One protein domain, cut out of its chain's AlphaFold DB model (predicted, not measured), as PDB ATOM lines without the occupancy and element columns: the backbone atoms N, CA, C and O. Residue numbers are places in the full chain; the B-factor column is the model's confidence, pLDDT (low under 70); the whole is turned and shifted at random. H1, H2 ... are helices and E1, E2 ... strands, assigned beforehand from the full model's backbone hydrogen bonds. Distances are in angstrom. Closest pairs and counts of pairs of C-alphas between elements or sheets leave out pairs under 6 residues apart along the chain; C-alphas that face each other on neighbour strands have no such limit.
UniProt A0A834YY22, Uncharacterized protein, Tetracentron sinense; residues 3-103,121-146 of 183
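AT A GLANCE: This is residues 3 to 103 and 121 to 146 of the 183 residues of an uncharacterized protein of Tetracentron sinense (UniProt A0A834YY22). A flat slab is made of one broad, twisted antiparallel sheet of four long strands, E1 to E4, laid side by side, with the shorter E7 added along E4; the small parts gather beside and beyond the E7 edge. These are the little hairpin of E5 and E6 with its loop, residues 78 to 91, then the short helices H1 and H2, and the last strand, E8, which residues 121 to 122 tie to E7. The printed part has 127 residues with eight named strands and two named helices, in the order E1 E2 E3 E4 E5 E6 E7 H1 H2 E8, and is mostly strand. The sheet's order is E1, E2, E3, E4, E7, antiparallel throughout. The whole is only just compact, close to loose, with a radius of gyration of the C-alphas of 16.7 A, and spans 57 by 36 by 18 A.

IN THESE COORDINATES: E1, residues 3 to 14, begins with C-alpha 3 at (-10.592, -0.098, -40.553) and is 35.9 A long from first to last C-alpha. E2, residues 17 to 29, is 39.3 A long. E3, residues 38 to 51, is 42.4 A long, and E4, residues 54 to 67, is 43.6 A long, with C-alpha 67 at (-19.515, 3.578, -50.017). E7, residues 96 to 103, is 23.4 A long. The short strands are E5, residues 75 to 77, and E6, residues 92 to 94. The helices are H1, residues 126 to 129, and H2, residues 134 to 137. E8, residues 143 to 146, ends with C-alpha 146 at (-33.232, -24.270, -51.365).

HOW THE PARTS SIT: The large sheet is twisted, with edge strands E1 and E7. E1 to E4 form a meander, each strand the antiparallel neighbour of the one before. E1 and E2 are a hairpin at 173 degrees, with N 8 and O 23 2.8 A apart, within hydrogen-bond range. E2 and E3, a hairpin at 176 degrees, have N 22 and O 44 within range at 2.7 A. E3 and E4, a hairpin at 172 degrees, have N 47 and O 58 within range at 2.7 A. E4 and E7 are antiparallel at 174 degrees, with N 57 and O 103 within range at 2.7 A. Residues 98 to 99 of E7 pair antiparallel with residues 121 to 122, which pair antiparallel with residues 143 to 144 of E8. E8 pairs with no named strand; E7 and E8 are near each other, with 8 pairs of C-alphas within 10 A. E5 and E6 are a hairpin at 165 degrees, with N 75 and O 94 within range at 2.8 A. The closest C-alphas of E5 and E7 are those of Phe 75 and Cys 97, 6.3 A apart. H1 only grazes the large sheet, with its residues 126 to 129. The closest C-alphas of E6 and H1 are those of Gly 94 and Gly 127, 3.9 A apart. H1 and H2 touch only at the corner, Gly 127 and Ala 135 being closest with C-alphas 5.5 A apart. H2 is not on the large sheet. Both helices are too short for an O i to N i+4 pair; the one O i to N i+3 pair is within range in H1 and out of range in H2.

THE WHOLE: The two C-alphas farthest apart are those of Ser 33 and Pro 53, at 58.8 A. Residues 104 to 120 are not printed, and C-alphas 103 and 121 are 14.6 A apart across this cut. The link from E5 to E6, 14 residues, is long. The mean pLDDT of the printed part is 87.2; residue 31 and residues 33 to 36 are under 70.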
ATOM      1  N   VAL A   3      -9.334   0.651 -40.534       80.75
ATOM      2  CA  VAL A   3     -10.592  -0.098 -40.553       80.75
ATOM      3  C   VAL A   3     -10.997  -0.349 -39.113       80.75
ATOM      4  O   VAL A   3     -10.312  -1.064 -38.384       80.75
ATOM      5  N   LEU A   4     -12.102   0.258 -38.702       83.56
ATOM      6  CA  LEU A   4     -12.741  -0.023 -37.428       83.56
ATOM      7  C   LEU A   4     -13.668  -1.212 -37.619       83.56
ATOM      8  O   LEU A   4     -14.600  -1.155 -38.416       83.56
ATOM      9  N   LYS A   5     -13.405  -2.290 -36.885       88.56
ATOM     10  CA  LYS A   5     -14.268  -3.464 -36.845       88.56
ATOM     11  C   LYS A   5     -14.883  -3.575 -35.460       88.56
ATOM     12  O   LYS A   5     -14.169  -3.772 -34.481       88.56
ATOM     13  N   GLN A   6     -16.202  -3.480 -35.390       88.56
ATOM     14  CA  GLN A   6     -16.971  -3.691 -34.176       88.56
ATOM     15  C   GLN A   6     -17.827  -4.944 -34.343       88.56
ATOM     16  O   GLN A   6     -18.694  -5.002 -35.213       88.56
ATOM     17  N   GLU A   7     -17.583  -5.951 -33.507       89.00
ATOM     18  CA  GLU A   7     -18.422  -7.143 -33.420       89.00
ATOM     19  C   GLU A   7     -19.137  -7.169 -32.069       89.00
ATOM     20  O   GLU A   7     -18.496  -7.224 -31.023       89.00
ATOM     21  N   SER A   8     -20.465  -7.187 -32.092       86.38
ATOM     22  CA  SER A   8     -21.304  -7.360 -30.907       86.38
ATOM     23  C   SER A   8     -22.030  -8.691 -31.020       86.38
ATOM     24  O   SER A   8     -22.679  -8.961 -32.028       86.38
ATOM     25  N   ARG A   9     -21.932  -9.541 -30.000       88.56
ATOM     26  CA  ARG A   9     -22.627 -10.832 -29.959       88.56
ATOM     27  C   ARG A   9     -23.451 -10.905 -28.686       88.56
ATOM     28  O   ARG A   9     -22.907 -10.887 -27.592       88.56
ATOM     29  N   PHE A  10     -24.757 -11.013 -28.848       83.00
ATOM     30  CA  PHE A  10     -25.710 -11.234 -27.775       83.00
ATOM     31  C   PHE A  10     -26.233 -12.654 -27.891       83.00
ATOM     32  O   PHE A  10     -26.693 -13.061 -28.954       83.00
ATOM     33  N   ALA A  11     -26.158 -13.424 -26.815       86.19
ATOM     34  CA  ALA A  11     -26.757 -14.742 -26.740       86.19
ATOM     35  C   ALA A  11     -27.625 -14.792 -25.488       86.19
ATOM     36  O   ALA A  11     -27.150 -14.509 -24.392       86.19
ATOM     37  N   LYS A  12     -28.895 -15.138 -25.664       84.62
ATOM     38  CA  LYS A  12     -29.837 -15.374 -24.579       84.62
ATOM     39  C   LYS A  12     -30.402 -16.775 -24.741       84.62
ATOM     40  O   LYS A  12     -30.961 -17.091 -25.790       84.62
ATOM     41  N   ALA A  13     -30.225 -17.604 -23.725       83.12
ATOM     42  CA  ALA A  13     -30.781 -18.945 -23.661       83.12
ATOM     43  C   ALA A  13     -31.765 -19.012 -22.491       83.12
ATOM     44  O   ALA A  13     -31.421 -18.618 -21.382       83.12
ATOM     45  N   ASP A  14     -32.965 -19.494 -22.780       81.19
ATOM     46  CA  ASP A  14     -34.000 -19.891 -21.832       81.19
ATOM     47  C   ASP A  14     -34.157 -21.426 -21.914       81.19
ATOM     48  O   ASP A  14     -33.718 -22.047 -22.887       81.19
ATOM     49  N   ASP A  15     -34.834 -22.055 -20.950       72.88
ATOM     50  CA  ASP A  15     -34.945 -23.528 -20.854       72.88
ATOM     51  C   ASP A  15     -35.504 -24.214 -22.117       72.88
ATOM     52  O   ASP A  15     -35.164 -25.359 -22.431       72.88
ATOM     53  N   CYS A  16     -36.344 -23.504 -22.875       75.12
ATOM     54  CA  CYS A  16     -37.003 -24.013 -24.081       75.12
ATOM     55  C   CYS A  16     -36.591 -23.289 -25.372       75.12
ATOM     56  O   CYS A  16     -37.021 -23.692 -26.457       75.12
ATOM     57  N   SER A  17     -35.799 -22.214 -25.301       83.69
ATOM     58  CA  SER A  17     -35.453 -21.431 -26.490       83.69
ATOM     59  C   SER A  17     -34.081 -20.791 -26.389       83.69
ATOM     60  O   SER A  17     -33.652 -20.377 -25.321       83.69
ATOM     61  N   PHE A  18     -33.392 -20.666 -27.514       88.38
ATOM     62  CA  PHE A  18     -32.152 -19.917 -27.580       88.38
ATOM     63  C   PHE A  18     -32.275 -18.831 -28.637       88.38
ATOM     64  O   PHE A  18     -32.871 -19.026 -29.688       88.38
ATOM     65  N   SER A  19     -31.693 -17.676 -28.375       88.06
ATOM     66  CA  SER A  19     -31.572 -16.588 -29.329       88.06
ATOM     67  C   SER A  19     -30.129 -16.111 -29.334       88.06
ATOM     68  O   SER A  19     -29.500 -15.961 -28.287       88.06
ATOM     69  N   LYS A  20     -29.567 -15.922 -30.521       90.94
ATOM     70  CA  LYS A  20     -28.255 -15.315 -30.722       90.94
ATOM     71  C   LYS A  20     -28.413 -14.205 -31.743       90.94
ATOM     72  O   LYS A  20     -29.027 -14.411 -32.781       90.94
ATOM     73  N   LEU A  21     -27.854 -13.049 -31.449       90.50
ATOM     74  CA  LEU A  21     -27.818 -11.894 -32.320       90.50
ATOM     75  C   LEU A  21     -26.366 -11.431 -32.418       90.50
ATOM     76  O   LEU A  21     -25.758 -11.040 -31.430       90.50
ATOM     77  N   GLY A  22     -25.795 -11.527 -33.608       91.56
ATOM     78  CA  GLY A  22     -24.491 -10.996 -33.958       91.56
ATOM     79  C   GLY A  22     -24.663  -9.760 -34.827       91.56
ATOM     80  O   GLY A  22     -25.332  -9.819 -35.853       91.56
ATOM     81  N   LEU A  23     -24.048  -8.654 -34.436       90.75
ATOM     82  CA  LEU A  23     -23.905  -7.451 -35.244       90.75
ATOM     83  C   LEU A  23     -22.423  -7.271 -35.545       90.75
ATOM     84  O   LEU A  23     -21.588  -7.367 -34.650       90.75
ATOM     85  N   GLN A  24     -22.095  -7.030 -36.803       92.69
ATOM     86  CA  GLN A  24     -20.745  -6.749 -37.262       92.69
ATOM     87  C   GLN A  24     -20.788  -5.476 -38.099       92.69
ATOM     88  O   GLN A  24     -21.528  -5.392 -39.080       92.69
ATOM     89  N   ILE A  25     -20.008  -4.485 -37.689       90.25
ATOM     90  CA  ILE A  25     -19.877  -3.199 -38.367       90.25
ATOM     91  C   ILE A  25     -18.401  -3.020 -38.705       90.25
ATOM     92  O   ILE A  25     -17.550  -3.054 -37.821       90.25
ATOM     93  N   GLU A  26     -18.094  -2.865 -39.986       89.38
ATOM     94  CA  GLU A  26     -16.754  -2.603 -40.506       89.38
ATOM     95  C   GLU A  26     -16.760  -1.236 -41.196       89.38
ATOM     96  O   GLU A  26     -17.381  -1.069 -42.243       89.38
ATOM     97  N   GLN A  27     -16.068  -0.253 -40.623       86.06
ATOM     98  CA  GLN A  27     -15.968   1.102 -41.158       86.06
ATOM     99  C   GLN A  27     -14.528   1.408 -41.579       86.06
ATOM    100  O   GLN A  27     -13.620   1.454 -40.750       86.06
ATOM    101  N   GLY A  28     -14.314   1.652 -42.869       83.50
ATOM    102  CA  GLY A  28     -13.072   2.191 -43.412       83.50
ATOM    103  C   GLY A  28     -13.064   3.715 -43.332       83.50
ATOM    104  O   GLY A  28     -13.850   4.372 -44.014       83.50
ATOM    105  N   ILE A  29     -12.173   4.278 -42.511       79.31
ATOM    106  CA  ILE A  29     -11.980   5.727 -42.377       79.31
ATOM    107  C   ILE A  29     -10.742   6.152 -43.187       79.31
ATOM    108  O   ILE A  29      -9.647   5.587 -43.008       79.31
ATOM    109  N   PRO A  30     -10.869   7.158 -44.071       75.31
ATOM    110  CA  PRO A  30      -9.738   7.689 -44.813       75.31
ATOM    111  C   PRO A  30      -8.892   8.588 -43.898       75.31
ATOM    112  O   PRO A  30      -9.336   9.642 -43.463       75.31
ATOM    113  N   VAL A  31      -7.646   8.198 -43.616       68.06
ATOM    114  CA  VAL A  31      -6.655   9.093 -42.971       68.06
ATOM    115  C   VAL A  31      -5.983  10.004 -44.012       68.06
ATOM    116  O   VAL A  31      -5.436  11.044 -43.673       68.06
ATOM    117  N   LEU A  32      -6.057   9.640 -45.298       70.25
ATOM    118  CA  LEU A  32      -5.556  10.407 -46.442       70.25
ATOM    119  C   LEU A  32      -6.642  10.497 -47.527       70.25
ATOM    120  O   LEU A  32      -7.364   9.529 -47.762       70.25
ATOM    121  N   SER A  33      -6.711  11.629 -48.239       62.34
ATOM    122  CA  SER A  33      -7.771  11.978 -49.213       62.34
ATOM    123  C   SER A  33      -7.930  11.030 -50.417       62.34
ATOM    124  O   SER A  33      -8.880  11.182 -51.178       62.34
ATOM    125  N   LYS A  34      -7.015  10.073 -50.627       66.50
ATOM    126  CA  LYS A  34      -7.066   9.088 -51.730       66.50
ATOM    127  C   LYS A  34      -7.594   7.712 -51.306       66.50
ATOM    128  O   LYS A  34      -7.515   6.768 -52.087       66.50
ATOM    129  N   TRP A  35      -8.037   7.544 -50.062       68.56
ATOM    130  CA  TRP A  35      -8.455   6.241 -49.541       68.56
ATOM    131  C   TRP A  35      -9.965   6.046 -49.625       68.56
ATOM    132  O   TRP A  35     -10.735   6.987 -49.461       68.56
ATOM    133  N   LEU A  36     -10.367   4.801 -49.876       69.38
ATOM    134  CA  LEU A  36     -11.760   4.407 -50.046       69.38
ATOM    135  C   LEU A  36     -12.505   4.487 -48.711       69.38
ATOM    136  O   LEU A  36     -12.009   4.020 -47.682       69.38
ATOM    137  N   ILE A  37     -13.705   5.062 -48.749       80.12
ATOM    138  CA  ILE A  37     -14.617   5.135 -47.608       80.12
ATOM    139  C   ILE A  37     -15.656   4.044 -47.795       80.12
ATOM    140  O   ILE A  37     -16.418   4.074 -48.762       80.12
ATOM    141  N   PHE A  38     -15.700   3.097 -46.864       85.00
ATOM    142  CA  PHE A  38     -16.703   2.042 -46.882       85.00
ATOM    143  C   PHE A  38     -17.266   1.810 -45.490       85.00
ATOM    144  O   PHE A  38     -16.560   1.906 -44.489       85.00
ATOM    145  N   ASN A  39     -18.550   1.489 -45.431       87.62
ATOM    146  CA  ASN A  39     -19.218   1.021 -44.234       87.62
ATOM    147  C   ASN A  39     -19.953  -0.267 -44.582       87.62
ATOM    148  O   ASN A  39     -20.846  -0.277 -45.428       87.62
ATOM    149  N   ARG A  40     -19.547  -1.360 -43.951       90.12
ATOM    150  CA  ARG A  40     -20.148  -2.671 -44.113       90.12
ATOM    151  C   ARG A  40     -20.845  -3.048 -42.824       90.12
ATOM    152  O   ARG A  40     -20.226  -3.231 -41.783       90.12
ATOM    153  N   PHE A  41     -22.144  -3.230 -42.942       91.75
ATOM    154  CA  PHE A  41     -23.006  -3.729 -41.896       91.75
ATOM    155  C   PHE A  41     -23.365  -5.182 -42.194       91.75
ATOM    156  O   PHE A  41     -23.762  -5.515 -43.311       91.75
ATOM    157  N   LYS A  42     -23.246  -6.058 -41.201       93.00
ATOM    158  CA  LYS A  42     -23.721  -7.438 -41.259       93.00
ATOM    159  C   LYS A  42     -24.400  -7.778 -39.942       93.00
ATOM    160  O   LYS A  42     -23.834  -7.573 -38.875       93.00
ATOM    161  N   PHE A  43     -25.596  -8.340 -40.016       93.62
ATOM    162  CA  PHE A  43     -26.318  -8.842 -38.859       93.62
ATOM    163  C   PHE A  43     -26.693 -10.305 -39.066       93.62
ATOM    164  O   PHE A  43     -27.006 -10.740 -40.172       93.62
ATOM    165  N   VAL A  44     -26.642 -11.072 -37.985       93.69
ATOM    166  CA  VAL A  44     -27.007 -12.486 -37.947       93.69
ATOM    167  C   VAL A  44     -27.859 -12.696 -36.708       93.69
ATOM    168  O   VAL A  44     -27.364 -12.587 -35.593       93.69
ATOM    169  N   ALA A  45     -29.137 -12.990 -36.884       93.56
ATOM    170  CA  ALA A  45     -30.058 -13.304 -35.805       93.56
ATOM    171  C   ALA A  45     -30.505 -14.758 -35.943       93.56
ATOM    172  O   ALA A  45     -31.160 -15.110 -36.912       93.56
ATOM    173  N   SER A  46     -30.170 -15.617 -34.987       93.31
ATOM    174  CA  SER A  46     -30.635 -17.002 -34.938       93.31
ATOM    175  C   SER A  46     -31.497 -17.236 -33.711       93.31
ATOM    176  O   SER A  46     -31.094 -16.865 -32.609       93.31
ATOM    177  N   LYS A  47     -32.638 -17.892 -33.873       92.69
ATOM    178  CA  LYS A  47     -33.525 -18.304 -32.795       92.69
ATOM    179  C   LYS A  47     -33.796 -19.795 -32.922       92.69
ATOM    180  O   LYS A  47     -34.263 -20.243 -33.961       92.69
ATOM    181  N   GLY A  48     -33.530 -20.561 -31.873       92.19
ATOM    182  CA  GLY A  48     -34.000 -21.931 -31.771       92.19
ATOM    183  C   GLY A  48     -35.080 -22.094 -30.725       92.19
ATOM    184  O   GLY A  48     -35.056 -21.457 -29.673       92.19
ATOM    185  N   LEU A  49     -36.030 -22.960 -31.030       90.56
ATOM    186  CA  LEU A  49     -37.181 -23.275 -30.213       90.56
ATOM    187  C   LEU A  49     -37.291 -24.792 -30.088       90.56
ATOM    188  O   LEU A  49     -37.332 -25.514 -31.087       90.56
ATOM    189  N   LYS A  50     -37.350 -25.272 -28.849       89.31
ATOM    190  CA  LYS A  50     -37.586 -26.678 -28.542       89.31
ATOM    191  C   LYS A  50     -39.093 -26.932 -28.530       89.31
ATOM    192  O   LYS A  50     -39.803 -26.443 -27.657       89.31
ATOM    193  N   LEU A  51     -39.576 -27.692 -29.506       84.75
ATOM    194  CA  LEU A  51     -40.974 -28.100 -29.647       84.75
ATOM    195  C   LEU A  51     -41.080 -29.594 -29.314       84.75
ATOM    196  O   LEU A  51     -41.125 -30.454 -30.193       84.75
ATOM    197  N   GLY A  52     -41.063 -29.906 -28.016       85.31
ATOM    198  CA  GLY A  52     -41.083 -31.285 -27.521       85.31
ATOM    199  C   GLY A  52     -39.807 -32.051 -27.908       85.31
ATOM    200  O   GLY A  52     -38.720 -31.625 -27.504       85.31
ATOM    201  N   PRO A  53     -39.904 -33.172 -28.655       84.50
ATOM    202  CA  PRO A  53     -38.728 -33.872 -29.167       84.50
ATOM    203  C   PRO A  53     -38.070 -33.127 -30.337       84.50
ATOM    204  O   PRO A  53     -36.877 -33.301 -30.555       84.50
ATOM    205  N   ALA A  54     -38.807 -32.292 -31.076       88.94
ATOM    206  CA  ALA A  54     -38.288 -31.575 -32.234       88.94
ATOM    207  C   ALA A  54     -37.621 -30.247 -31.840       88.94
ATOM    208  O   ALA A  54     -37.997 -29.586 -30.870       88.94
ATOM    209  N   PHE A  55     -36.639 -29.831 -32.629       91.88
ATOM    210  CA  PHE A  55     -35.886 -28.601 -32.453       91.88
ATOM    211  C   PHE A  55     -35.921 -27.786 -33.738       91.88
ATOM    212  O   PHE A  55     -35.372 -28.196 -34.757       91.88
ATOM    213  N   LEU A  56     -36.571 -26.631 -33.687       92.69
ATOM    214  CA  LEU A  56     -36.627 -25.700 -34.802       92.69
ATOM    215  C   LEU A  56     -35.565 -24.626 -34.597       92.69
ATOM    216  O   LEU A  56     -35.587 -23.942 -33.582       92.69
ATOM    217  N   LEU A  57     -34.675 -24.447 -35.560       93.88
ATOM    218  CA  LEU A  57     -33.663 -23.406 -35.609       93.88
ATOM    219  C   LEU A  57     -33.908 -22.519 -36.823       93.88
ATOM    220  O   LEU A  57     -33.729 -22.943 -37.956       93.88
ATOM    221  N   THR A  58     -34.267 -21.266 -36.591       93.69
ATOM    222  CA  THR A  58     -34.350 -20.256 -37.641       93.69
ATOM    223  C   THR A  58     -33.176 -19.295 -37.527       93.69
ATOM    224  O   THR A  58     -32.810 -18.867 -36.436       93.69
ATOM    225  N   SER A  59     -32.551 -18.943 -38.643       94.12
ATOM    226  CA  SER A  59     -31.515 -17.920 -38.702       94.12
ATOM    227  C   SER A  59     -31.766 -16.954 -39.841       94.12
ATOM    228  O   SER A  59     -32.040 -17.346 -40.965       94.12
ATOM    229  N   LEU A  60     -31.632 -15.676 -39.543       94.62
ATOM    230  CA  LEU A  60     -31.745 -14.563 -40.456       94.62
ATOM    231  C   LEU A  60     -30.378 -13.893 -40.530       94.62
ATOM    232  O   LEU A  60     -29.879 -13.378 -39.532       94.62
ATOM    233  N   THR A  61     -29.780 -13.886 -41.709       94.75
ATOM    234  CA  THR A  61     -28.548 -13.158 -41.997       94.75
ATOM    235  C   THR A  61     -28.859 -12.048 -42.978       94.75
ATOM    236  O   THR A  61     -29.427 -12.291 -44.038       94.75
ATOM    237  N   GLY A  62     -28.452 -10.827 -42.666       94.69
ATOM    238  CA  GLY A  62     -28.514  -9.728 -43.613       94.69
ATOM    239  C   GLY A  62     -27.243  -8.904 -43.589       94.69
ATOM    240  O   GLY A  62     -26.483  -8.908 -42.620       94.69
ATOM    241  N   GLY A  63     -26.989  -8.206 -44.682       93.62
ATOM    242  CA  GLY A  63     -25.822  -7.354 -44.816       93.62
ATOM    243  C   GLY A  63     -26.066  -6.236 -45.808       93.62
ATOM    244  O   GLY A  63     -26.915  -6.359 -46.686       93.62
ATOM    245  N   SER A  64     -25.340  -5.137 -45.641       93.75
ATOM    246  CA  SER A  64     -25.348  -3.989 -46.542       93.75
ATOM    247  C   SER A  64     -23.980  -3.316 -46.529       93.75
ATOM    248  O   SER A  64     -23.368  -3.171 -45.470       93.75
ATOM    249  N   ILE A  65     -23.492  -2.922 -47.700       91.31
ATOM    250  CA  ILE A  65     -22.254  -2.163 -47.876       91.31
ATOM    251  C   ILE A  65     -22.595  -0.817 -48.511       91.31
ATOM    252  O   ILE A  65     -23.186  -0.756 -49.590       91.31
ATOM    253  N   VAL A  66     -22.180   0.258 -47.852       87.88
ATOM    254  CA  VAL A  66     -22.352   1.647 -48.286       87.88
ATOM    255  C   VAL A  66     -20.975   2.268 -48.516       87.88
ATOM    256  O   VAL A  66     -20.073   2.086 -47.702       87.88
ATOM    257  N   GLY A  67     -20.809   3.014 -49.610       86.00
ATOM    258  CA  GLY A  67     -19.515   3.578 -50.017       86.00
ATOM    259  C   GLY A  67     -18.740   2.665 -50.966       86.00
ATOM    260  O   GLY A  67     -19.275   1.665 -51.448       86.00
ATOM    261  N   ASP A  68     -17.501   3.017 -51.283       84.44
ATOM    262  CA  ASP A  68     -16.723   2.324 -52.310       84.44
ATOM    263  C   ASP A  68     -16.358   0.910 -51.873       84.44
ATOM    264  O   ASP A  68     -15.858   0.687 -50.776       84.44
ATOM    265  N   MET A  69     -16.588  -0.066 -52.743       82.38
ATOM    266  CA  MET A  69     -16.293  -1.461 -52.438       82.38
ATOM    267  C   MET A  69     -15.638  -2.145 -53.616       82.38
ATOM    268  O   MET A  69     -15.983  -1.900 -54.772       82.38
ATOM    269  N   ALA A  70     -14.719  -3.049 -53.315       84.62
ATOM    270  CA  ALA A  70     -14.163  -3.918 -54.331       84.62
ATOM    271  C   ALA A  70     -15.141  -5.069 -54.653       84.62
ATOM    272  O   ALA A  70     -15.896  -5.498 -53.776       84.62
ATOM    273  N   PRO A  71     -15.109  -5.636 -55.874       83.69
ATOM    274  CA  PRO A  71     -16.018  -6.718 -56.265       83.69
ATOM    275  C   PRO A  71     -15.941  -7.951 -55.353       83.69
ATOM    276  O   PRO A  71     -16.958  -8.580 -55.084       83.69
ATOM    277  N   TYR A  72     -14.756  -8.266 -54.817       84.25
ATOM    278  CA  TYR A  72     -14.558  -9.394 -53.897       84.25
ATOM    279  C   TYR A  72     -15.161  -9.167 -52.499       84.25
ATOM    280  O   TYR A  72     -15.296 -10.116 -51.733       84.25
ATOM    281  N   GLN A  73     -15.502  -7.922 -52.142       85.94
ATOM    282  CA  GLN A  73     -16.152  -7.591 -50.867       85.94
ATOM    283  C   GLN A  73     -17.677  -7.728 -50.936       85.94
ATOM    284  O   GLN A  73     -18.334  -7.664 -49.895       85.94
ATOM    285  N   ALA A  74     -18.240  -7.908 -52.136       88.62
ATOM    286  CA  ALA A  74     -19.669  -8.105 -52.325       88.62
ATOM    287  C   ALA A  74     -20.167  -9.333 -51.555       88.62
ATOM    288  O   ALA A  74     -19.464 -10.336 -51.411       88.62
ATOM    289  N   PHE A  75     -21.411  -9.281 -51.087       91.25
ATOM    290  CA  PHE A  75     -22.038 -10.440 -50.475       91.25
ATOM    291  C   PHE A  75     -22.406 -11.445 -51.559       91.25
ATOM    292  O   PHE A  75     -23.274 -11.191 -52.392       91.25
ATOM    293  N   ALA A  76     -21.727 -12.586 -51.541       91.25
ATOM    294  CA  ALA A  76     -22.071 -13.744 -52.346       91.25
ATOM    295  C   ALA A  76     -23.179 -14.547 -51.647       91.25
ATOM    296  O   ALA A  76     -23.062 -14.877 -50.467       91.25
ATOM    297  N   ILE A  77     -24.249 -14.855 -52.381       91.88
ATOM    298  CA  ILE A  77     -25.393 -15.641 -51.906       91.88
ATOM    299  C   ILE A  77     -25.384 -16.998 -52.605       91.88
ATOM    300  O   ILE A  77     -25.241 -17.073 -53.829       91.88
ATOM    301  N   GLY A  78     -25.568 -18.063 -51.830       89.56
ATOM    302  CA  GLY A  78     -25.489 -19.451 -52.294       89.56
ATOM    303  C   GLY A  78     -24.303 -20.196 -51.688       89.56
ATOM    304  O   GLY A  78     -23.293 -19.584 -51.339       89.56
ATOM    305  N   GLY A  79     -24.451 -21.511 -51.537       88.00
ATOM    306  CA  GLY A  79     -23.492 -22.386 -50.864       88.00
ATOM    307  C   GLY A  79     -23.987 -22.871 -49.500       88.00
ATOM    308  O   GLY A  79     -25.029 -22.438 -49.004       88.00
ATOM    309  N   LEU A  80     -23.207 -23.756 -48.873       85.44
ATOM    310  CA  LEU A  80     -23.529 -24.413 -47.595       85.44
ATOM    311  C   LEU A  80     -23.895 -23.441 -46.464       85.44
ATOM    312  O   LEU A  80     -24.795 -23.725 -45.681       85.44
ATOM    313  N   GLY A  81     -23.210 -22.297 -46.384       82.38
ATOM    314  CA  GLY A  81     -23.424 -21.286 -45.341       82.38
ATOM    315  C   GLY A  81     -24.487 -20.230 -45.662       82.38
ATOM    316  O   GLY A  81     -24.606 -19.262 -44.915       82.38
ATOM    317  N   SER A  82     -25.205 -20.354 -46.784       87.19
ATOM    318  CA  SER A  82     -26.206 -19.375 -47.220       87.19
ATOM    319  C   SER A  82     -27.463 -20.065 -47.748       87.19
ATOM    320  O   SER A  82     -28.435 -20.160 -47.014       87.19
ATOM    321  N   ILE A  83     -27.455 -20.566 -48.985       90.31
ATOM    322  CA  ILE A  83     -28.587 -21.302 -49.562       90.31
ATOM    323  C   ILE A  83     -28.053 -22.637 -50.056       90.31
ATOM    324  O   ILE A  83     -27.360 -22.701 -51.079       90.31
ATOM    325  N   ARG A  84     -28.368 -23.699 -49.309       91.75
ATOM    326  CA  ARG A  84     -27.972 -25.063 -49.663       91.75
ATOM    327  C   ARG A  84     -28.605 -25.466 -50.997       91.75
ATOM    328  O   ARG A  84     -29.717 -25.062 -51.326       91.75
ATOM    329  N   GLY A  85     -27.881 -26.262 -51.780       87.94
ATOM    330  CA  GLY A  85     -28.299 -26.695 -53.120       87.94
ATOM    331  C   GLY A  85     -27.836 -25.776 -54.253       87.94
ATOM    332  O   GLY A  85     -27.921 -26.159 -55.418       87.94
ATOM    333  N   TYR A  86     -27.309 -24.594 -53.933       90.25
ATOM    334  CA  TYR A  86     -26.626 -23.727 -54.890       90.25
ATOM    335  C   TYR A  86     -25.115 -23.761 -54.665       90.25
ATOM    336  O   TYR A  86     -24.647 -23.934 -53.537       90.25
ATOM    337  N   GLY A  87     -24.352 -23.558 -55.741       89.19
ATOM    338  CA  GLY A  87     -22.920 -23.282 -55.639       89.19
ATOM    339  C   GLY A  87     -22.651 -21.971 -54.895       89.19
ATOM    340  O   GLY A  87     -23.533 -21.111 -54.783       89.19
ATOM    341  N   GLU A  88     -21.429 -21.808 -54.392       89.12
ATOM    342  CA  GLU A  88     -21.033 -20.578 -53.707       89.12
ATOM    343  C   GLU A  88     -21.231 -19.356 -54.606       89.12
ATOM    344  O   GLU A  88     -20.736 -19.290 -55.731       89.12
ATOM    345  N   GLY A  89     -22.014 -18.389 -54.124       87.56
ATOM    346  CA  GLY A  89     -22.321 -17.181 -54.882       87.56
ATOM    347  C   GLY A  89     -23.182 -17.391 -56.130       87.56
ATOM    348  O   GLY A  89     -23.328 -16.433 -56.885       87.56
ATOM    349  N   ALA A  90     -23.743 -18.576 -56.390       88.12
ATOM    350  CA  ALA A  90     -24.511 -18.847 -57.610       88.12
ATOM    351  C   ALA A  90     -25.881 -18.140 -57.649       88.12
ATOM    352  O   ALA A  90     -26.437 -17.940 -58.726       88.12
ATOM    353  N   VAL A  91     -26.423 -17.740 -56.496       88.56
ATOM    354  CA  VAL A  91     -27.756 -17.120 -56.400       88.56
ATOM    355  C   VAL A  91     -27.691 -15.619 -56.644       88.56
ATOM    356  O   VAL A  91     -28.527 -15.071 -57.356       88.56
ATOM    357  N   GLY A  92     -26.686 -14.950 -56.079       88.38
ATOM    358  CA  GLY A  92     -26.556 -13.500 -56.164       88.38
ATOM    359  C   GLY A  92     -25.187 -13.012 -55.710       88.38
ATOM    360  O   GLY A  92     -24.457 -13.704 -55.000       88.38
ATOM    361  N   SER A  93     -24.819 -11.814 -56.155       90.31
ATOM    362  CA  SER A  93     -23.625 -11.107 -55.689       90.31
ATOM    363  C   SER A  93     -23.930  -9.618 -55.665       90.31
ATOM    364  O   SER A  93     -24.008  -9.001 -56.724       90.31
ATOM    365  N   GLY A  94     -24.151  -9.067 -54.471       90.25
ATOM    366  CA  GLY A  94     -24.667  -7.709 -54.289       90.25
ATOM    367  C   GLY A  94     -24.007  -6.949 -53.143       90.25
ATOM    368  O   GLY A  94     -23.278  -7.524 -52.330       90.25
ATOM    369  N   ARG A  95     -24.256  -5.634 -53.070       91.69
ATOM    370  CA  ARG A  95     -23.845  -4.819 -51.907       91.69
ATOM    371  C   ARG A  95     -24.651  -5.151 -50.661       91.69
ATOM    372  O   ARG A  95     -24.151  -5.002 -49.551       91.69
ATOM    373  N   SER A  96     -25.889  -5.572 -50.862       92.25
ATOM    374  CA  SER A  96     -26.838  -5.917 -49.823       92.25
ATOM    375  C   SER A  96     -27.332  -7.334 -50.046       92.25
ATOM    376  O   SER A  96     -27.475  -7.790 -51.177       92.25
ATOM    377  N   CYS A  97     -27.580  -8.047 -48.962       93.56
ATOM    378  CA  CYS A  97     -28.108  -9.399 -49.018       93.56
ATOM    379  C   CYS A  97     -29.050  -9.642 -47.850       93.56
ATOM    380  O   CYS A  97     -28.858  -9.100 -46.758       93.56
ATOM    381  N   LEU A  98     -30.020 -10.516 -48.069       95.19
ATOM    382  CA  LEU A  98     -30.886 -11.049 -47.036       95.19
ATOM    383  C   LEU A  98     -31.026 -12.551 -47.255       95.19
ATOM    384  O   LEU A  98     -31.359 -12.988 -48.353       95.19
ATOM    385  N   VAL A  99     -30.752 -13.336 -46.224       95.81
ATOM    386  CA  VAL A  99     -30.798 -14.797 -46.243       95.81
ATOM    387  C   VAL A  99     -31.523 -15.264 -44.990       95.81
ATOM    388  O   VAL A  99     -31.221 -14.823 -43.883       95.81
ATOM    389  N   VAL A 100     -32.487 -16.151 -45.167       95.50
ATOM    390  CA  VAL A 100     -33.261 -16.787 -44.110       95.50
ATOM    391  C   VAL A 100     -33.050 -18.285 -44.234       95.50
ATOM    392  O   VAL A 100     -33.250 -18.863 -45.297       95.50
ATOM    393  N   ASN A 101     -32.691 -18.926 -43.137       95.12
ATOM    394  CA  ASN A 101     -32.565 -20.367 -43.030       95.12
ATOM    395  C   ASN A 101     -33.493 -20.838 -41.921       95.12
ATOM    396  O   ASN A 101     -33.564 -20.233 -40.853       95.12
ATOM    397  N   SER A 102     -34.197 -21.925 -42.166       94.75
ATOM    398  CA  SER A 102     -35.041 -22.589 -41.188       94.75
ATOM    399  C   SER A 102     -34.697 -24.064 -41.219       94.75
ATOM    400  O   SER A 102     -34.810 -24.708 -42.255       94.75
ATOM    401  N   GLU A 103     -34.242 -24.597 -40.098       94.50
ATOM    402  CA  GLU A 103     -33.848 -25.985 -39.941       94.50
ATOM    403  C   GLU A 103     -34.670 -26.620 -38.825       94.50
ATOM    404  O   GLU A 103     -34.668 -26.161 -37.689       94.50
ATOM    405  N   GLY A 121     -33.043 -16.723 -49.970       93.94
ATOM    406  CA  GLY A 121     -32.247 -15.510 -49.929       93.94
ATOM    407  C   GLY A 121     -32.300 -14.708 -51.210       93.94
ATOM    408  O   GLY A 121     -32.709 -15.190 -52.265       93.94
ATOM    409  N   THR A 122     -31.923 -13.447 -51.077       93.31
ATOM    410  CA  THR A 122     -32.044 -12.419 -52.103       93.31
ATOM    411  C   THR A 122     -30.936 -11.384 -51.953       93.31
ATOM    412  O   THR A 122     -30.534 -11.038 -50.840       93.31
ATOM    413  N   ASP A 123     -30.436 -10.882 -53.077       90.31
ATOM    414  CA  ASP A 123     -29.460  -9.792 -53.147       90.31
ATOM    415  C   ASP A 123     -30.111  -8.397 -53.102       90.31
ATOM    416  O   ASP A 123     -29.434  -7.383 -53.293       90.31
ATOM    417  N   LEU A 124     -31.427  -8.335 -52.850       88.69
ATOM    418  CA  LEU A 124     -32.227  -7.106 -52.782       88.69
ATOM    419  C   LEU A 124     -32.087  -6.225 -54.042       88.69
ATOM    420  O   LEU A 124     -32.241  -5.007 -53.964       88.69
ATOM    421  N   GLY A 125     -31.750  -6.815 -55.196       83.81
ATOM    422  CA  GLY A 125     -31.511  -6.081 -56.441       83.81
ATOM    423  C   GLY A 125     -30.225  -5.247 -56.434       83.81
ATOM    424  O   GLY A 125     -30.006  -4.417 -57.316       83.81
ATOM    425  N   SER A 126     -29.347  -5.453 -55.450       86.06
ATOM    426  CA  SER A 126     -28.136  -4.651 -55.271       86.06
ATOM    427  C   SER A 126     -26.943  -5.114 -56.121       86.06
ATOM    428  O   SER A 126     -25.864  -4.519 -56.038       86.06
ATOM    429  N   GLY A 127     -27.120  -6.149 -56.949       83.44
ATOM    430  CA  GLY A 127     -26.068  -6.718 -57.794       83.44
ATOM    431  C   GLY A 127     -25.484  -5.744 -58.819       83.44
ATOM    432  O   GLY A 127     -24.273  -5.725 -59.035       83.44
ATOM    433  N   ASN A 128     -26.312  -4.851 -59.372       84.31
ATOM    434  CA  ASN A 128     -25.876  -3.854 -60.358       84.31
ATOM    435  C   ASN A 128     -24.957  -2.772 -59.771       84.31
ATOM    436  O   ASN A 128     -24.200  -2.144 -60.508       84.31
ATOM    437  N   TYR A 129     -25.007  -2.551 -58.454       84.38
ATOM    438  CA  TYR A 129     -24.176  -1.553 -57.778       84.38
ATOM    439  C   TYR A 129     -22.789  -2.080 -57.390       84.38
ATOM    440  O   TYR A 129     -21.978  -1.331 -56.844       84.38
ATOM    441  N   VAL A 130     -22.514  -3.361 -57.642       86.56
ATOM    442  CA  VAL A 130     -21.179  -3.937 -57.480       86.56
ATOM    443  C   VAL A 130     -20.345  -3.574 -58.711       86.56
ATOM    444  O   VAL A 130     -20.771  -3.865 -59.835       86.56
ATOM    445  N   PRO A 131     -19.151  -2.975 -58.549       83.81
ATOM    446  CA  PRO A 131     -18.293  -2.655 -59.684       83.81
ATOM    447  C   PRO A 131     -18.016  -3.888 -60.551       83.81
ATOM    448  O   PRO A 131     -17.692  -4.964 -60.052       83.81
ATOM    449  N   GLY A 132     -18.176  -3.744 -61.866       81.25
ATOM    450  CA  GLY A 132     -18.019  -4.851 -62.815       81.25
ATOM    451  C   GLY A 132     -19.223  -5.794 -62.933       81.25
ATOM    452  O   GLY A 132     -19.137  -6.740 -63.713       81.25
ATOM    453  N   ASN A 133     -20.320  -5.536 -62.210       84.50
ATOM    454  CA  ASN A 133     -21.610  -6.232 -62.284       84.50
ATOM    455  C   ASN A 133     -21.496  -7.765 -62.475       84.50
ATOM    456  O   ASN A 133     -21.899  -8.309 -63.512       84.50
ATOM    457  N   PRO A 134     -20.915  -8.485 -61.494       81.31
ATOM    458  CA  PRO A 134     -20.714  -9.927 -61.590       81.31
ATOM    459  C   PRO A 134     -22.037 -10.698 -61.636       81.31
ATOM    460  O   PRO A 134     -22.092 -11.757 -62.254       81.31
ATOM    461  N   ALA A 135     -23.100 -10.174 -61.011       82.19
ATOM    462  CA  ALA A 135     -24.418 -10.802 -61.006       82.19
ATOM    463  C   ALA A 135     -25.006 -10.894 -62.421       82.19
ATOM    464  O   ALA A 135     -25.368 -11.988 -62.850       82.19
ATOM    465  N   LEU A 136     -25.007  -9.787 -63.172       82.56
ATOM    466  CA  LEU A 136     -25.505  -9.763 -64.549       82.56
ATOM    467  C   LEU A 136     -24.606 -10.568 -65.498       82.56
ATOM    468  O   LEU A 136     -25.103 -11.334 -66.316       82.56
ATOM    469  N   ARG A 137     -23.276 -10.447 -65.362       82.69
ATOM    470  CA  ARG A 137     -22.317 -11.186 -66.207       82.69
ATOM    471  C   ARG A 137     -22.414 -12.700 -66.049       82.69
ATOM    472  O   ARG A 137     -22.176 -13.422 -67.008       82.69
ATOM    473  N   GLN A 138     -22.730 -13.171 -64.844       83.12
ATOM    474  CA  GLN A 138     -22.891 -14.595 -64.546       83.12
ATOM    475  C   GLN A 138     -24.352 -15.059 -64.664       83.12
ATOM    476  O   GLN A 138     -24.635 -16.210 -64.346       83.12
ATOM    477  N   GLY A 139     -25.276 -14.191 -65.101       82.19
ATOM    478  CA  GLY A 139     -26.691 -14.534 -65.269       82.19
ATOM    479  C   GLY A 139     -27.363 -15.006 -63.978       82.19
ATOM    480  O   GLY A 139     -28.196 -15.909 -64.016       82.19
ATOM    481  N   LYS A 140     -26.969 -14.450 -62.826       87.81
ATOM    482  CA  LYS A 140     -27.496 -14.884 -61.528       87.81
ATOM    483  C   LYS A 140     -28.959 -14.470 -61.372       87.81
ATOM    484  O   LYS A 140     -29.302 -13.344 -61.729       87.81
ATOM    485  N   PRO A 141     -29.810 -15.325 -60.780       83.44
ATOM    486  CA  PRO A 141     -31.233 -15.037 -60.616       83.44
ATOM    487  C   PRO A 141     -31.523 -13.898 -59.622       83.44
ATOM    488  O   PRO A 141     -32.623 -13.352 -59.631       83.44
ATOM    489  N   GLY A 142     -30.580 -13.549 -58.738       85.44
ATOM    490  CA  GLY A 142     -30.713 -12.486 -57.730       85.44
ATOM    491  C   GLY A 142     -31.466 -12.925 -56.470       85.44
ATOM    492  O   GLY A 142     -31.152 -12.485 -55.365       85.44
ATOM    493  N   SER A 143     -32.391 -13.876 -56.595       90.88
ATOM    494  CA  SER A 143     -33.007 -14.578 -55.467       90.88
ATOM    495  C   SER A 143     -33.042 -16.087 -55.691       90.88
ATOM    496  O   SER A 143     -32.964 -16.571 -56.820       90.88
ATOM    497  N   GLY A 144     -33.107 -16.844 -54.599       91.94
ATOM    498  CA  GLY A 144     -33.069 -18.298 -54.638       91.94
ATOM    499  C   GLY A 144     -33.700 -18.918 -53.403       91.94
ATOM    500  O   GLY A 144     -33.739 -18.314 -52.329       91.94
ATOM    501  N   VAL A 145     -34.192 -20.141 -53.577       93.25
ATOM    502  CA  VAL A 145     -34.752 -20.965 -52.506       93.25
ATOM    503  C   VAL A 145     -34.167 -22.366 -52.633       93.25
ATOM    504  O   VAL A 145     -34.111 -22.928 -53.728       93.25
ATOM    505  N   GLY A 146     -33.708 -22.906 -51.513       93.00
ATOM    506  CA  GLY A 146     -33.232 -24.270 -51.365       93.00
ATOM    507  C   GLY A 146     -34.053 -24.982 -50.300       93.00
ATOM    508  O   GLY A 146     -34.298 -24.444 -49.225       93.00
TER     509      GLY A 146